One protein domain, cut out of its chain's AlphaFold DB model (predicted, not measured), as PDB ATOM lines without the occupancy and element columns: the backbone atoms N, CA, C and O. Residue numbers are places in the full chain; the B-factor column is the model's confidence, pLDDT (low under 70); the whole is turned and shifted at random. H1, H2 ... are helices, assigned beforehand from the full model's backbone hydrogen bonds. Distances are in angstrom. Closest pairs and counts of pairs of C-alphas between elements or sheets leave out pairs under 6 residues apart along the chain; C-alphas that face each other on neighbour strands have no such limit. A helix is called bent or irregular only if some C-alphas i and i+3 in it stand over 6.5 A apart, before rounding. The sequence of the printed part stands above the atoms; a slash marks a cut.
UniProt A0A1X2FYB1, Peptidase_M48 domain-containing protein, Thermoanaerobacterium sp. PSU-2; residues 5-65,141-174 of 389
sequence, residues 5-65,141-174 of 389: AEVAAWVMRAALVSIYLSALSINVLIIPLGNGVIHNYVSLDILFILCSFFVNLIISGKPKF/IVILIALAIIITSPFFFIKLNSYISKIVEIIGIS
ATOM      1  N   ALA A   5     -11.309 -13.731   9.087       90.12
ATOM      2  CA  ALA A   5     -10.466 -12.791   8.349       90.12
ATOM      3  C   ALA A   5      -9.244 -13.469   7.701       90.12
ATOM      4  O   ALA A   5      -8.902 -13.169   6.558       90.12
ATOM      5  N   GLU A   6      -8.602 -14.412   8.400       87.31
ATOM      6  CA  GLU A   6      -7.498 -15.208   7.845       87.31
ATOM      7  C   GLU A   6      -7.997 -16.148   6.746       87.31
ATOM      8  O   GLU A   6      -7.307 -16.326   5.742       87.31
ATOM      9  N   VAL A   7      -9.209 -16.699   6.885       89.62
ATOM     10  CA  VAL A   7      -9.865 -17.469   5.814       89.62
ATOM     11  C   VAL A   7     -10.133 -16.581   4.601       89.62
ATOM     12  O   VAL A   7      -9.762 -16.957   3.494       89.62
ATOM     13  N   ALA A   8     -10.692 -15.383   4.789       91.88
ATOM     14  CA  ALA A   8     -10.942 -14.432   3.708       91.88
ATOM     15  C   ALA A   8      -9.659 -14.067   2.954       91.88
ATOM     16  O   ALA A   8      -9.617 -14.147   1.727       91.88
ATOM     17  N   ALA A   9      -8.583 -13.750   3.677       89.19
ATOM     18  CA  ALA A   9      -7.284 -13.494   3.067       89.19
ATOM     19  C   ALA A   9      -6.714 -14.740   2.369       89.19
ATOM     20  O   ALA A   9      -6.106 -14.631   1.310       89.19
ATOM     21  N   TRP A  10      -6.909 -15.933   2.934       86.94
ATOM     22  CA  TRP A  10      -6.431 -17.179   2.340       86.94
ATOM     23  C   TRP A  10      -7.148 -17.519   1.031       86.94
ATOM     24  O   TRP A  10      -6.473 -17.821   0.049       86.94
ATOM     25  N   VAL A  11      -8.475 -17.405   0.979       90.00
ATOM     26  CA  VAL A  11      -9.252 -17.622  -0.252       90.00
ATOM     27  C   VAL A  11      -8.933 -16.538  -1.283       90.00
ATOM     28  O   VAL A  11      -8.725 -16.847  -2.450       90.00
ATOM     29  N   MET A  12      -8.789 -15.278  -0.864       91.00
ATOM     30  CA  MET A  12      -8.386 -14.200  -1.770       91.00
ATOM     31  C   MET A  12      -6.983 -14.427  -2.359       91.00
ATOM     32  O   MET A  12      -6.784 -14.201  -3.548       91.00
ATOM     33  N   ARG A  13      -6.019 -14.961  -1.595       86.38
ATOM     34  CA  ARG A  13      -4.729 -15.398  -2.166       86.38
ATOM     35  C   ARG A  13      -4.894 -16.513  -3.196       86.38
ATOM     36  O   ARG A  13      -4.259 -16.444  -4.240       86.38
ATOM     37  N   ALA A  14      -5.744 -17.508  -2.938       87.12
ATOM     38  CA  ALA A  14      -6.023 -18.556  -3.921       87.12
ATOM     39  C   ALA A  14      -6.628 -17.979  -5.215       87.12
ATOM     40  O   ALA A  14      -6.255 -18.415  -6.299       87.12
ATOM     41  N   ALA A  15      -7.478 -16.951  -5.115       90.38
ATOM     42  CA  ALA A  15      -8.007 -16.221  -6.271       90.38
ATOM     43  C   ALA A  15      -6.907 -15.561  -7.102       90.38
ATOM     44  O   ALA A  15      -6.865 -15.717  -8.319       90.38
ATOM     45  N   LEU A  16      -5.971 -14.887  -6.437       87.50
ATOM     46  CA  LEU A  16      -4.817 -14.276  -7.089       87.50
ATOM     47  C   LEU A  16      -3.909 -15.318  -7.768       87.50
ATOM     48  O   LEU A  16      -3.498 -15.128  -8.911       87.50
ATOM     49  N   VAL A  17      -3.655 -16.453  -7.107       85.38
ATOM     50  CA  VAL A  17      -2.913 -17.584  -7.694       85.38
ATOM     51  C   VAL A  17      -3.647 -18.157  -8.910       85.38
ATOM     52  O   VAL A  17      -3.007 -18.490  -9.903       85.38
ATOM     53  N   SER A  18      -4.977 -18.229  -8.875       88.88
ATOM     54  CA  SER A  18      -5.774 -18.730  -9.996       88.88
ATOM     55  C   SER A  18      -5.653 -17.847 -11.237       88.88
ATOM     56  O   SER A  18      -5.427 -18.360 -12.335       88.88
ATOM     57  N   ILE A  19      -5.680 -16.521 -11.063       89.25
ATOM     58  CA  ILE A  19      -5.408 -15.547 -12.134       89.25
ATOM     59  C   ILE A  19      -4.013 -15.788 -12.732       89.25
ATOM     60  O   ILE A  19      -3.867 -15.856 -13.951       89.25
ATOM     61  N   TYR A  20      -2.996 -15.951 -11.880       87.62
ATOM     62  CA  TYR A  20      -1.620 -16.207 -12.311       87.62
ATOM     63  C   TYR A  20      -1.478 -17.503 -13.119       87.62
ATOM     64  O   TYR A  20      -0.944 -17.486 -14.229       87.62
ATOM     65  N   LEU A  21      -1.988 -18.619 -12.592       85.88
ATOM     66  CA  LEU A  21      -1.911 -19.925 -13.249       85.88
ATOM     67  C   LEU A  21      -2.692 -19.945 -14.566       85.88
ATOM     68  O   LEU A  21      -2.223 -20.523 -15.544       85.88
ATOM     69  N   SER A  22      -3.839 -19.262 -14.615       88.00
ATOM     70  CA  SER A  22      -4.649 -19.135 -15.832       88.00
ATOM     71  C   SER A  22      -3.868 -18.444 -16.959       88.00
ATOM     72  O   SER A  22      -3.916 -18.888 -18.104       88.00
ATOM     73  N   ALA A  23      -3.095 -17.398 -16.642       88.50
ATOM     74  CA  ALA A  23      -2.233 -16.729 -17.616       88.50
ATOM     75  C   ALA A  23      -1.055 -17.616 -18.064       88.50
ATOM     76  O   ALA A  23      -0.796 -17.738 -19.261       88.50
ATOM     77  N   LEU A  24      -0.359 -18.270 -17.126       86.31
ATOM     78  CA  LEU A  24       0.798 -19.119 -17.442       86.31
ATOM     79  C   LEU A  24       0.444 -20.358 -18.263       86.31
ATOM     80  O   LEU A  24       1.245 -20.832 -19.066       86.31
ATOM     81  N   SER A  25      -0.745 -20.908 -18.049       84.19
ATOM     82  CA  SER A  25      -1.193 -22.134 -18.703       84.19
ATOM     83  C   SER A  25      -2.199 -21.872 -19.821       84.19
ATOM     84  O   SER A  25      -2.911 -22.784 -20.237       84.19
ATOM     85  N   ILE A  26      -2.228 -20.649 -20.357       84.38
ATOM     86  CA  ILE A  26      -3.153 -20.240 -21.417       84.38
ATOM     87  C   ILE A  26      -3.080 -21.149 -22.657       84.38
ATOM     88  O   ILE A  26      -4.104 -21.489 -23.242       84.38
ATOM     89  N   ASN A  27      -1.888 -21.654 -22.993       80.31
ATOM     90  CA  ASN A  27      -1.689 -22.621 -24.077       80.31
ATOM     91  C   ASN A  27      -2.419 -23.953 -23.850       80.31
ATOM     92  O   ASN A  27      -2.872 -24.564 -24.813       80.31
ATOM     93  N   VAL A  28      -2.546 -24.392 -22.593       77.94
ATOM     94  CA  VAL A  28      -3.291 -25.603 -22.212       77.94
ATOM     95  C   VAL A  28      -4.796 -25.326 -22.224       77.94
ATOM     96  O   VAL A  28      -5.575 -26.172 -22.654       77.94
ATOM     97  N   LEU A  29      -5.203 -24.120 -21.818       74.50
ATOM     98  CA  LEU A  29      -6.606 -23.699 -21.801       74.50
ATOM     99  C   LEU A  29      -7.217 -23.542 -23.208       74.50
ATOM    100  O   LEU A  29      -8.427 -23.686 -23.362       74.50
ATOM    101  N   ILE A  30      -6.403 -23.249 -24.232       73.06
ATOM    102  CA  ILE A  30      -6.863 -22.971 -25.611       73.06
ATOM    103  C   ILE A  30      -6.634 -24.157 -26.568       73.06
ATOM    104  O   ILE A  30      -6.901 -24.024 -27.763       73.06
ATOM    105  N   ILE A  31      -6.155 -25.320 -26.096       63.75
ATOM    106  CA  ILE A  31      -5.931 -26.491 -26.969       63.75
ATOM    107  C   ILE A  31      -7.176 -26.712 -27.848       63.75
ATOM    108  O   ILE A  31      -8.282 -26.783 -27.303       63.75
ATOM    109  N   PRO A  32      -7.029 -26.783 -29.189       52.09
ATOM    110  CA  PRO A  32      -8.158 -26.942 -30.088       52.09
ATOM    111  C   PRO A  32      -8.756 -28.326 -29.852       52.09
ATOM    112  O   PRO A  32      -8.284 -29.332 -30.377       52.09
ATOM    113  N   LEU A  33      -9.786 -28.379 -29.016       47.66
ATOM    114  CA  LEU A  33     -10.613 -29.558 -28.856       47.66
ATOM    115  C   LEU A  33     -11.447 -29.664 -30.129       47.66
ATOM    116  O   LEU A  33     -12.395 -28.905 -30.331       47.66
ATOM    117  N   GLY A  34     -11.033 -30.566 -31.021       39.62
ATOM    118  CA  GLY A  34     -11.826 -30.948 -32.179       39.62
ATOM    119  C   GLY A  34     -13.256 -31.270 -31.739       39.62
ATOM    120  O   GLY A  34     -13.454 -32.082 -30.844       39.62
ATOM    121  N   ASN A  35     -14.217 -30.556 -32.330       37.00
ATOM    122  CA  ASN A  35     -15.666 -30.773 -32.318       37.00
ATOM    123  C   ASN A  35     -16.222 -31.662 -31.179       37.00
ATOM    124  O   ASN A  35     -16.489 -32.843 -31.382       37.00
ATOM    125  N   GLY A  36     -16.459 -31.075 -29.999       40.81
ATOM    126  CA  GLY A  36     -17.119 -31.741 -28.863       40.81
ATOM    127  C   GLY A  36     -17.116 -30.885 -27.588       40.81
ATOM    128  O   GLY A  36     -16.441 -31.192 -26.613       40.81
ATOM    129  N   VAL A  37     -17.815 -29.749 -27.626       46.94
ATOM    130  CA  VAL A  37     -17.395 -28.468 -27.013       46.94
ATOM    131  C   VAL A  37     -17.686 -28.257 -25.507       46.94
ATOM    132  O   VAL A  37     -17.353 -27.197 -24.995       46.94
ATOM    133  N   ILE A  38     -18.224 -29.202 -24.723       47.12
ATOM    134  CA  ILE A  38     -18.636 -28.875 -23.325       47.12
ATOM    135  C   ILE A  38     -17.908 -29.665 -22.217       47.12
ATOM    136  O   ILE A  38     -17.839 -29.189 -21.086       47.12
ATOM    137  N   HIS A  39     -17.272 -30.811 -22.492       45.34
ATOM    138  CA  HIS A  39     -16.868 -31.712 -21.397       45.34
ATOM    139  C   HIS A  39     -15.471 -31.534 -20.781       45.34
ATOM    140  O   HIS A  39     -15.264 -32.025 -19.674       45.34
ATOM    141  N   ASN A  40     -14.536 -30.807 -21.405       55.09
ATOM    142  CA  ASN A  40     -13.169 -30.692 -20.863       55.09
ATOM    143  C   ASN A  40     -12.863 -29.379 -20.132       55.09
ATOM    144  O   ASN A  40     -11.928 -29.352 -19.336       55.09
ATOM    145  N   TYR A  41     -13.650 -28.318 -20.339       61.41
ATOM    146  CA  TYR A  41     -13.428 -27.048 -19.641       61.41
ATOM    147  C   TYR A  41     -13.709 -27.178 -18.147       61.41
ATOM    148  O   TYR A  41     -12.833 -26.875 -17.358       61.41
ATOM    149  N   VAL A  42     -14.838 -27.782 -17.756       64.44
ATOM    150  CA  VAL A  42     -15.194 -27.957 -16.335       64.44
ATOM    151  C   VAL A  42     -14.142 -28.772 -15.574       64.44
ATOM    152  O   VAL A  42     -13.754 -28.399 -14.471       64.44
ATOM    153  N   SER A  43     -13.645 -29.864 -16.158       66.75
ATOM    154  CA  SER A  43     -12.606 -30.702 -15.543       66.75
ATOM    155  C   SER A  43     -11.268 -29.969 -15.423       66.75
ATOM    156  O   SER A  43     -10.600 -30.073 -14.393       66.75
ATOM    157  N   LEU A  44     -10.886 -29.201 -16.450       68.50
ATOM    158  CA  LEU A  44      -9.702 -28.343 -16.409       68.50
ATOM    159  C   LEU A  44      -9.870 -27.221 -15.381       68.50
ATOM    160  O   LEU A  44      -8.962 -26.999 -14.592       68.50
ATOM    161  N   ASP A  45     -11.028 -26.575 -15.314       69.75
ATOM    162  CA  ASP A  45     -11.322 -25.522 -14.344       69.75
ATOM    163  C   ASP A  45     -11.245 -26.070 -12.921       69.75
ATOM    164  O   ASP A  45     -10.567 -25.490 -12.080       69.75
ATOM    165  N   ILE A  46     -11.847 -27.235 -12.653       76.88
ATOM    166  CA  ILE A  46     -11.724 -27.921 -11.361       76.88
ATOM    167  C   ILE A  46     -10.251 -28.197 -11.044       76.88
ATOM    168  O   ILE A  46      -9.813 -27.928  -9.926       76.88
ATOM    169  N   LEU A  47      -9.463 -28.674 -12.014       80.31
ATOM    170  CA  LEU A  47      -8.028 -28.885 -11.829       80.31
ATOM    171  C   LEU A  47      -7.296 -27.572 -11.504       80.31
ATOM    172  O   LEU A  47      -6.518 -27.542 -10.556       80.31
ATOM    173  N   PHE A  48      -7.561 -26.476 -12.221       78.31
ATOM    174  CA  PHE A  48      -6.960 -25.163 -11.958       78.31
ATOM    175  C   PHE A  48      -7.357 -24.608 -10.593       78.31
ATOM    176  O   PHE A  48      -6.509 -24.065  -9.882       78.31
ATOM    177  N   ILE A  49      -8.614 -24.779 -10.190       80.56
ATOM    178  CA  ILE A  49      -9.115 -24.408  -8.866       80.56
ATOM    179  C   ILE A  49      -8.359 -25.197  -7.790       80.56
ATOM    180  O   ILE A  49      -7.804 -24.602  -6.863       80.56
ATOM    181  N   LEU A  50      -8.270 -26.525  -7.932       83.69
ATOM    182  CA  LEU A  50      -7.550 -27.392  -6.996       83.69
ATOM    183  C   LEU A  50      -6.058 -27.043  -6.934       83.69
ATOM    184  O   LEU A  50      -5.520 -26.881  -5.839       83.69
ATOM    185  N   CYS A  51      -5.406 -26.842  -8.081       83.19
ATOM    186  CA  CYS A  51      -4.016 -26.395  -8.167       83.19
ATOM    187  C   CYS A  51      -3.815 -25.039  -7.484       83.19
ATOM    188  O   CYS A  51      -2.853 -24.869  -6.741       83.19
ATOM    189  N   SER A  52      -4.739 -24.092  -7.663       79.81
ATOM    190  CA  SER A  52      -4.669 -22.771  -7.024       79.81
ATOM    191  C   SER A  52      -4.733 -22.881  -5.502       79.81
ATOM    192  O   SER A  52      -3.934 -22.260  -4.799       79.81
ATOM    193  N   PHE A  53      -5.637 -23.714  -4.977       80.44
ATOM    194  CA  PHE A  53      -5.717 -23.988  -3.544       80.44
ATOM    195  C   PHE A  53      -4.488 -24.732  -3.018       80.44
ATOM    196  O   PHE A  53      -3.985 -24.386  -1.949       80.44
ATOM    197  N   PHE A  54      -3.980 -25.716  -3.761       82.19
ATOM    198  CA  PHE A  54      -2.808 -26.500  -3.376       82.19
ATOM    199  C   PHE A  54      -1.534 -25.647  -3.341       82.19
ATOM    200  O   PHE A  54      -0.831 -25.625  -2.332       82.19
ATOM    201  N   VAL A  55      -1.280 -24.862  -4.392       79.12
ATOM    202  CA  VAL A  55      -0.161 -23.909  -4.454       79.12
ATOM    203  C   VAL A  55      -0.282 -22.870  -3.340       79.12
ATOM    204  O   VAL A  55       0.688 -22.604  -2.633       79.12
ATOM    205  N   ASN A  56      -1.482 -22.332  -3.102       80.56
ATOM    206  CA  ASN A  56      -1.709 -21.403  -1.997       80.56
ATOM    207  C   ASN A  56      -1.465 -22.049  -0.622       80.56
ATOM    208  O   ASN A  56      -0.973 -21.381   0.286       80.56
ATOM    209  N   LEU A  57      -1.765 -23.339  -0.454       78.00
ATOM    210  CA  LEU A  57      -1.469 -24.079   0.772       78.00
ATOM    211  C   LEU A  57       0.038 -24.269   0.976       78.00
ATOM    212  O   LEU A  57       0.497 -24.134   2.108       78.00
ATOM    213  N   ILE A  58       0.808 -24.516  -0.087       75.25
ATOM    214  CA  ILE A  58       2.276 -24.600  -0.021       75.25
ATOM    215  C   ILE A  58       2.883 -23.237   0.337       75.25
ATOM    216  O   ILE A  58       3.709 -23.152   1.240       75.25
ATOM    217  N   ILE A  59       2.451 -22.167  -0.337       70.94
ATOM    218  CA  ILE A  59       3.035 -20.825  -0.177       70.94
ATOM    219  C   ILE A  59       2.611 -20.179   1.150       70.94
ATOM    220  O   ILE A  59       3.430 -19.600   1.858       70.94
ATOM    221  N   SER A  60       1.325 -20.261   1.497       68.94
ATOM    222  CA  SER A  60       0.744 -19.518   2.624       68.94
ATOM    223  C   SER A  60       0.497 -20.376   3.869       68.94
ATOM    224  O   SER A  60       0.211 -19.837   4.949       68.94
ATOM    225  N   GLY A  61       0.558 -21.703   3.748       68.88
ATOM    226  CA  GLY A  61       0.086 -22.635   4.769       68.88
ATOM    227  C   GLY A  61      -1.436 -22.600   4.950       68.88
ATOM    228  O   GLY A  61      -2.163 -21.880   4.261       68.88
ATOM    229  N   LYS A  62      -1.933 -23.360   5.930       74.75
ATOM    230  CA  LYS A  62      -3.350 -23.342   6.328       74.75
ATOM    231  C   LYS A  62      -3.705 -22.042   7.083       74.75
ATOM    232  O   LYS A  62      -2.817 -21.439   7.711       74.75
ATOM    233  N   PRO A  63      -4.975 -21.592   7.039       70.19
ATOM    234  CA  PRO A  63      -5.447 -20.517   7.908       70.19
ATOM    235  C   PRO A  63      -5.284 -20.919   9.380       70.19
ATOM    236  O   PRO A  63      -5.381 -22.096   9.731       70.19
ATOM    237  N   LYS A  64      -4.995 -19.939  10.241       70.75
ATOM    238  CA  LYS A  64      -4.851 -20.168  11.683       70.75
ATOM    239  C   LYS A  64      -6.230 -20.221  12.349       70.75
ATOM    240  O   LYS A  64      -7.137 -19.476  11.981       70.75
ATOM    241  N   PHE A  65      -6.360 -21.079  13.353       67.12
ATOM    242  CA  PHE A  65      -7.489 -21.090  14.283       67.12
ATOM    243  C   PHE A  65      -7.087 -20.318  15.543       67.12
ATOM    244  O   PHE A  65      -5.891 -20.158  15.787       67.12
ATOM    245  N   ILE A 141     -18.769 -11.624   2.481       94.94
ATOM    246  CA  ILE A 141     -18.817 -11.057   1.123       94.94
ATOM    247  C   ILE A 141     -17.441 -11.138   0.444       94.94
ATOM    248  O   ILE A 141     -17.356 -11.550  -0.709       94.94
ATOM    249  N   VAL A 142     -16.356 -10.811   1.157       95.38
ATOM    250  CA  VAL A 142     -14.988 -10.924   0.614       95.38
ATOM    251  C   VAL A 142     -14.647 -12.368   0.234       95.38
ATOM    252  O   VAL A 142     -14.061 -12.589  -0.825       95.38
ATOM    253  N   ILE A 143     -15.035 -13.351   1.055       94.81
ATOM    254  CA  ILE A 143     -14.847 -14.778   0.744       94.81
ATOM    255  C   ILE A 143     -15.605 -15.154  -0.534       94.81
ATOM    256  O   ILE A 143     -15.026 -15.778  -1.420       94.81
ATOM    257  N   LEU A 144     -16.872 -14.750  -0.655       95.75
ATOM    258  CA  LEU A 144     -17.702 -15.064  -1.822       95.75
ATOM    259  C   LEU A 144     -17.146 -14.447  -3.113       95.75
ATOM    260  O   LEU A 144     -17.076 -15.131  -4.131       95.75
ATOM    261  N   ILE A 145     -16.689 -13.190  -3.065       95.06
ATOM    262  CA  ILE A 145     -16.036 -12.530  -4.207       95.06
ATOM    263  C   ILE A 145     -14.776 -13.297  -4.619       95.06
ATOM    264  O   ILE A 145     -14.575 -13.560  -5.803       95.06
ATOM    265  N   ALA A 146     -13.937 -13.690  -3.658       93.06
ATOM    266  CA  ALA A 146     -12.723 -14.442  -3.949       93.06
ATOM    267  C   ALA A 146     -13.024 -15.803  -4.601       93.06
ATOM    268  O   ALA A 146     -12.379 -16.161  -5.583       93.06
ATOM    269  N   LEU A 147     -14.032 -16.532  -4.110       92.44
ATOM    270  CA  LEU A 147     -14.478 -17.791  -4.718       92.44
ATOM    271  C   LEU A 147     -14.971 -17.592  -6.156       92.44
ATOM    272  O   LEU A 147     -14.605 -18.365  -7.037       92.44
ATOM    273  N   ALA A 148     -15.749 -16.537  -6.410       93.06
ATOM    274  CA  ALA A 148     -16.209 -16.218  -7.758       93.06
ATOM    275  C   ALA A 148     -15.035 -15.955  -8.719       93.06
ATOM    276  O   ALA A 148     -15.049 -16.442  -9.849       93.06
ATOM    277  N   ILE A 149     -13.996 -15.241  -8.270       91.75
ATOM    278  CA  ILE A 149     -12.784 -14.990  -9.068       91.75
ATOM    279  C   ILE A 149     -12.037 -16.297  -9.366       91.75
ATOM    280  O   ILE A 149     -11.682 -16.522 -10.519       91.75
ATOM    281  N   ILE A 150     -11.848 -17.167  -8.366       89.38
ATOM    282  CA  ILE A 150     -11.193 -18.480  -8.532       89.38
ATOM    283  C   ILE A 150     -11.879 -19.312  -9.623       89.38
ATOM    284  O   ILE A 150     -11.212 -19.943 -10.433       89.38
ATOM    285  N   ILE A 151     -13.213 -19.314  -9.641       86.38
ATOM    286  CA  ILE A 151     -13.994 -20.117 -10.588       86.38
ATOM    287  C   ILE A 151     -13.964 -19.504 -11.992       86.38
ATOM    288  O   ILE A 151     -13.927 -20.220 -12.987       86.38
ATOM    289  N   THR A 152     -14.005 -18.174 -12.090       87.50
ATOM    290  CA  THR A 152     -14.205 -17.493 -13.375       87.50
ATOM    291  C   THR A 152     -12.914 -17.104 -14.090       87.50
ATOM    292  O   THR A 152     -12.957 -16.861 -15.298       87.50
ATOM    293  N   SER A 153     -11.762 -17.052 -13.408       87.81
ATOM    294  CA  SER A 153     -10.517 -16.575 -14.023       87.81
ATOM    295  C   SER A 153     -10.088 -17.342 -15.282       87.81
ATOM    296  O   SER A 153      -9.733 -16.660 -16.248       87.81
ATOM    297  N   PRO A 154     -10.174 -18.688 -15.375       83.56
ATOM    298  CA  PRO A 154      -9.780 -19.397 -16.597       83.56
ATOM    299  C   PRO A 154     -10.626 -18.972 -17.809       83.56
ATOM    300  O   PRO A 154     -10.085 -18.617 -18.860       83.56
ATOM    301  N   PHE A 155     -11.952 -18.890 -17.638       83.50
ATOM    302  CA  PHE A 155     -12.885 -18.437 -18.676       83.50
ATOM    303  C   PHE A 155     -12.574 -17.024 -19.173       83.50
ATOM    304  O   PHE A 155     -12.608 -16.758 -20.379       83.50
ATOM    305  N   PHE A 156     -12.259 -16.105 -18.255       86.00
ATOM    306  CA  PHE A 156     -11.904 -14.736 -18.617       86.00
ATOM    307  C   PHE A 156     -10.644 -14.681 -19.483       86.00
ATOM    308  O   PHE A 156     -10.634 -13.943 -20.469       86.00
ATOM    309  N   PHE A 157      -9.616 -15.480 -19.182       86.19
ATOM    310  CA  PHE A 157      -8.390 -15.515 -19.984       86.19
ATOM    311  C   PHE A 157      -8.591 -16.149 -21.366       86.19
ATOM    312  O   PHE A 157      -8.040 -15.641 -22.342       86.19
ATOM    313  N   ILE A 158      -9.439 -17.174 -21.492       84.06
ATOM    314  CA  ILE A 158      -9.830 -17.728 -22.801       84.06
ATOM    315  C   ILE A 158     -10.511 -16.649 -23.653       84.06
ATOM    316  O   ILE A 158     -10.170 -16.444 -24.824       84.06
ATOM    317  N   LYS A 159     -11.457 -15.910 -23.062       86.19
ATOM    318  CA  LYS A 159     -12.171 -14.835 -23.758       86.19
ATOM    319  C   LYS A 159     -11.238 -13.679 -24.128       86.19
ATOM    320  O   LYS A 159     -11.308 -13.179 -25.249       86.19
ATOM    321  N   LEU A 160     -10.341 -13.289 -23.220       87.75
ATOM    322  CA  LEU A 160      -9.307 -12.285 -23.468       87.75
ATOM    323  C   LEU A 160      -8.415 -12.694 -24.645       87.75
ATOM    324  O   LEU A 160      -8.201 -11.889 -25.550       87.75
ATOM    325  N   ASN A 161      -7.972 -13.955 -24.681       88.38
ATOM    326  CA  ASN A 161      -7.204 -14.483 -25.801       88.38
ATOM    327  C   ASN A 161      -7.960 -14.350 -27.122       88.38
ATOM    328  O   ASN A 161      -7.391 -13.861 -28.089       88.38
ATOM    329  N   SER A 162      -9.251 -14.702 -27.165       85.62
ATOM    330  CA  SER A 162     -10.055 -14.552 -28.386       85.62
ATOM    331  C   SER A 162     -10.082 -13.109 -28.905       85.62
ATOM    332  O   SER A 162      -9.982 -12.898 -30.116       85.62
ATOM    333  N   TYR A 163     -10.172 -12.111 -28.019       89.25
ATOM    334  CA  TYR A 163     -10.107 -10.704 -28.421       89.25
ATOM    335  C   TYR A 163      -8.722 -10.315 -28.949       89.25
ATOM    336  O   TYR A 163      -8.630  -9.735 -30.028       89.25
ATOM    337  N   ILE A 164      -7.649 -10.674 -28.235       88.81
ATOM    338  CA  ILE A 164      -6.275 -10.364 -28.658       88.81
ATOM    339  C   ILE A 164      -5.952 -11.062 -29.985       88.81
ATOM    340  O   ILE A 164      -5.426 -10.422 -30.890       88.81
ATOM    341  N   SER A 165      -6.327 -12.335 -30.150       88.31
ATOM    342  CA  SER A 165      -6.157 -13.091 -31.398       88.31
ATOM    343  C   SER A 165      -6.765 -12.365 -32.597       88.31
ATOM    344  O   SER A 165      -6.126 -12.304 -33.643       88.31
ATOM    345  N   LYS A 166      -7.977 -11.804 -32.455       89.50
ATOM    346  CA  LYS A 166      -8.641 -11.045 -33.528       89.50
ATOM    347  C   LYS A 166      -7.849  -9.793 -33.906       89.50
ATOM    348  O   LYS A 166      -7.668  -9.525 -35.085       89.50
ATOM    349  N   ILE A 167      -7.354  -9.048 -32.916       89.31
ATOM    350  CA  ILE A 167      -6.553  -7.835 -33.148       89.31
ATOM    351  C   ILE A 167      -5.234  -8.182 -33.855       89.31
ATOM    352  O   ILE A 167      -4.865  -7.540 -34.832       89.31
ATOM    353  N   VAL A 168      -4.542  -9.216 -33.378       87.50
ATOM    354  CA  VAL A 168      -3.255  -9.682 -33.918       87.50
ATOM    355  C   VAL A 168      -3.406 -10.181 -35.365       87.50
ATOM    356  O   VAL A 168      -2.566  -9.872 -36.209       87.50
ATOM    357  N   GLU A 169      -4.504 -10.877 -35.676       87.75
ATOM    358  CA  GLU A 169      -4.825 -11.338 -37.034       87.75
ATOM    359  C   GLU A 169      -5.079 -10.175 -38.006       87.75
ATOM    360  O   GLU A 169      -4.581 -10.215 -39.129       87.75
ATOM    361  N   ILE A 170      -5.770  -9.110 -37.575       90.50
ATOM    362  CA  ILE A 170      -5.997  -7.900 -38.395       90.50
ATOM    363  C   ILE A 170      -4.671  -7.257 -38.831       90.50
ATOM    364  O   ILE A 170      -4.577  -6.705 -39.923       90.50
ATOM    365  N   ILE A 171      -3.635  -7.352 -37.997       86.44
ATOM    366  CA  ILE A 171      -2.304  -6.784 -38.263       86.44
ATOM    367  C   ILE A 171      -1.418  -7.783 -39.051       86.44
ATOM    368  O   ILE A 171      -0.254  -7.512 -39.331       86.44
ATOM    369  N   GLY A 172      -1.963  -8.936 -39.462       84.25
ATOM    370  CA  GLY A 172      -1.278  -9.926 -40.301       84.25
ATOM    371  C   GLY A 172      -0.378 -10.904 -39.539       84.25
ATOM    372  O   GLY A 172       0.494 -11.532 -40.135       84.25
ATOM    373  N   ILE A 173      -0.563 -11.044 -38.225       85.38
ATOM    374  CA  ILE A 173       0.243 -11.918 -37.362       85.38
ATOM    375  C   ILE A 173      -0.570 -13.172 -36.995       85.38
ATOM    376  O   ILE A 173      -1.796 -13.145 -36.891       85.38
ATOM    377  N   SER A 174       0.105 -14.304 -36.772       84.69
ATOM    378  CA  SER A 174      -0.560 -15.555 -36.386       84.69
ATOM    379  C   SER A 174      -1.298 -15.444 -35.050       84.69
ATOM    380  O   SER A 174      -0.753 -14.943 -34.066       84.69
TER     381      SER A 174
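AT A GLANCE: This is residues 5 to 65 and 141 to 174 of the 389 residues of the protein "Peptidase_M48 domain-containing protein" of Thermoanaerobacterium sp. PSU-2 (UniProt A0A1X2FYB1). A long bent helix, H4, makes most of the length of an elongated, loosely built group of helices; H1 runs side by side with its first arm, H4a, and H3 crosses both H1 and H4a at a steep tilt, packing on H4a with residues 45 to 52 alone. The second arm, H4b, continues past the end of H1, where the small H2 packs on it, and its far end, residues 167 to 170, sticks out together with residues 171 and 172; residues 34 to 39, at the link into H3, stick out elsewhere. The printed part has 95 residues with four named helices, H1, H2, H3 and H4 in that order along the chain, no named strand, and the class all helix. It is loose, with a radius of gyration of the C-alphas of 15.6 A, and its C-alphas span 55 by 28 by 24 A.

HOW THE PARTS SIT: The longest helix and the hub, touching three other helices, is H4, residues 141 to 170. By its hydrogen bonds it was assigned as one helix, but it is bent: C-alphas 151 and 154 are 7.4 A apart, and its arms H4a, residues 141 to 151, and H4b, residues 154 to 170, stand at a steep tilt of 54 degrees. H1, residues 5 to 24, touches H4a at a shallow tilt of 23 degrees, the same way, and the closest C-alphas, of Ala 15 and Ile 150, are 4.5 A apart. H1 also touches H4b, with residues 18 to 23 alone, at a shallow tilt of 32 degrees, the same way; the closest C-alphas, of Ser 22 and Pro 154, are 5.2 A apart. H3, residues 39 to 60, touches H1 at a steep tilt of 55 degrees, opposite ways, with the closest C-alphas, of Ser 18 and Ser 52, 5.1 A apart. H3 touches H4a with residues 45 to 52 alone, at a steep tilt of 54 degrees, opposite ways; the closest C-alphas, of Ile 49 and Ile 150, are 6.3 A apart. H3 and H4b are close but not clearly touching, with the closest C-alphas, of Asp 45 and Pro 154, 6.7 A apart. H2, residues 26 to 29, touches H4b, where the closest C-alphas, of Leu 29 and Ile 158, are 6.9 A apart, and is apart from H4a. Every O i to N i+4 pair is within hydrogen-bond range in H1, H4a and H4b, and 17 of 18 are in H3; H2 is too short for such a pair.

IN THESE COORDINATES: H4a measures 15.6 A from first to last C-alpha, beginning at C-alpha 141 (-18.817, -11.057, 1.123). H4b measures 24.9 A and ends at C-alpha 170 (-5.997, -7.900, -38.395). H1 measures 28.8 A and begins at C-alpha 5 (-10.466, -12.791, 8.349). H2, four residues, measures 4.9 A. H3 measures 32.2 A and is irregular, but only just: C-alphas 39 and 42 are 6.52 A apart.

THE WHOLE: The two C-alphas farthest apart, those of Phe 65 and Gly 172, are 56.1 A apart. Residues 66 to 140 are cut out and not printed, and C-alphas 65 and 141 are 20.1 A apart across that cut, which lies in the link from H3 to H4. Of the links that are printed whole, H1 to H2 is tight and H2 to H3 is short, with 9 residues. The mean pLDDT of the printed part is 80.0, and 18 residues are under 70: residues 31 to 45, residues 60 to 61 and residue 65.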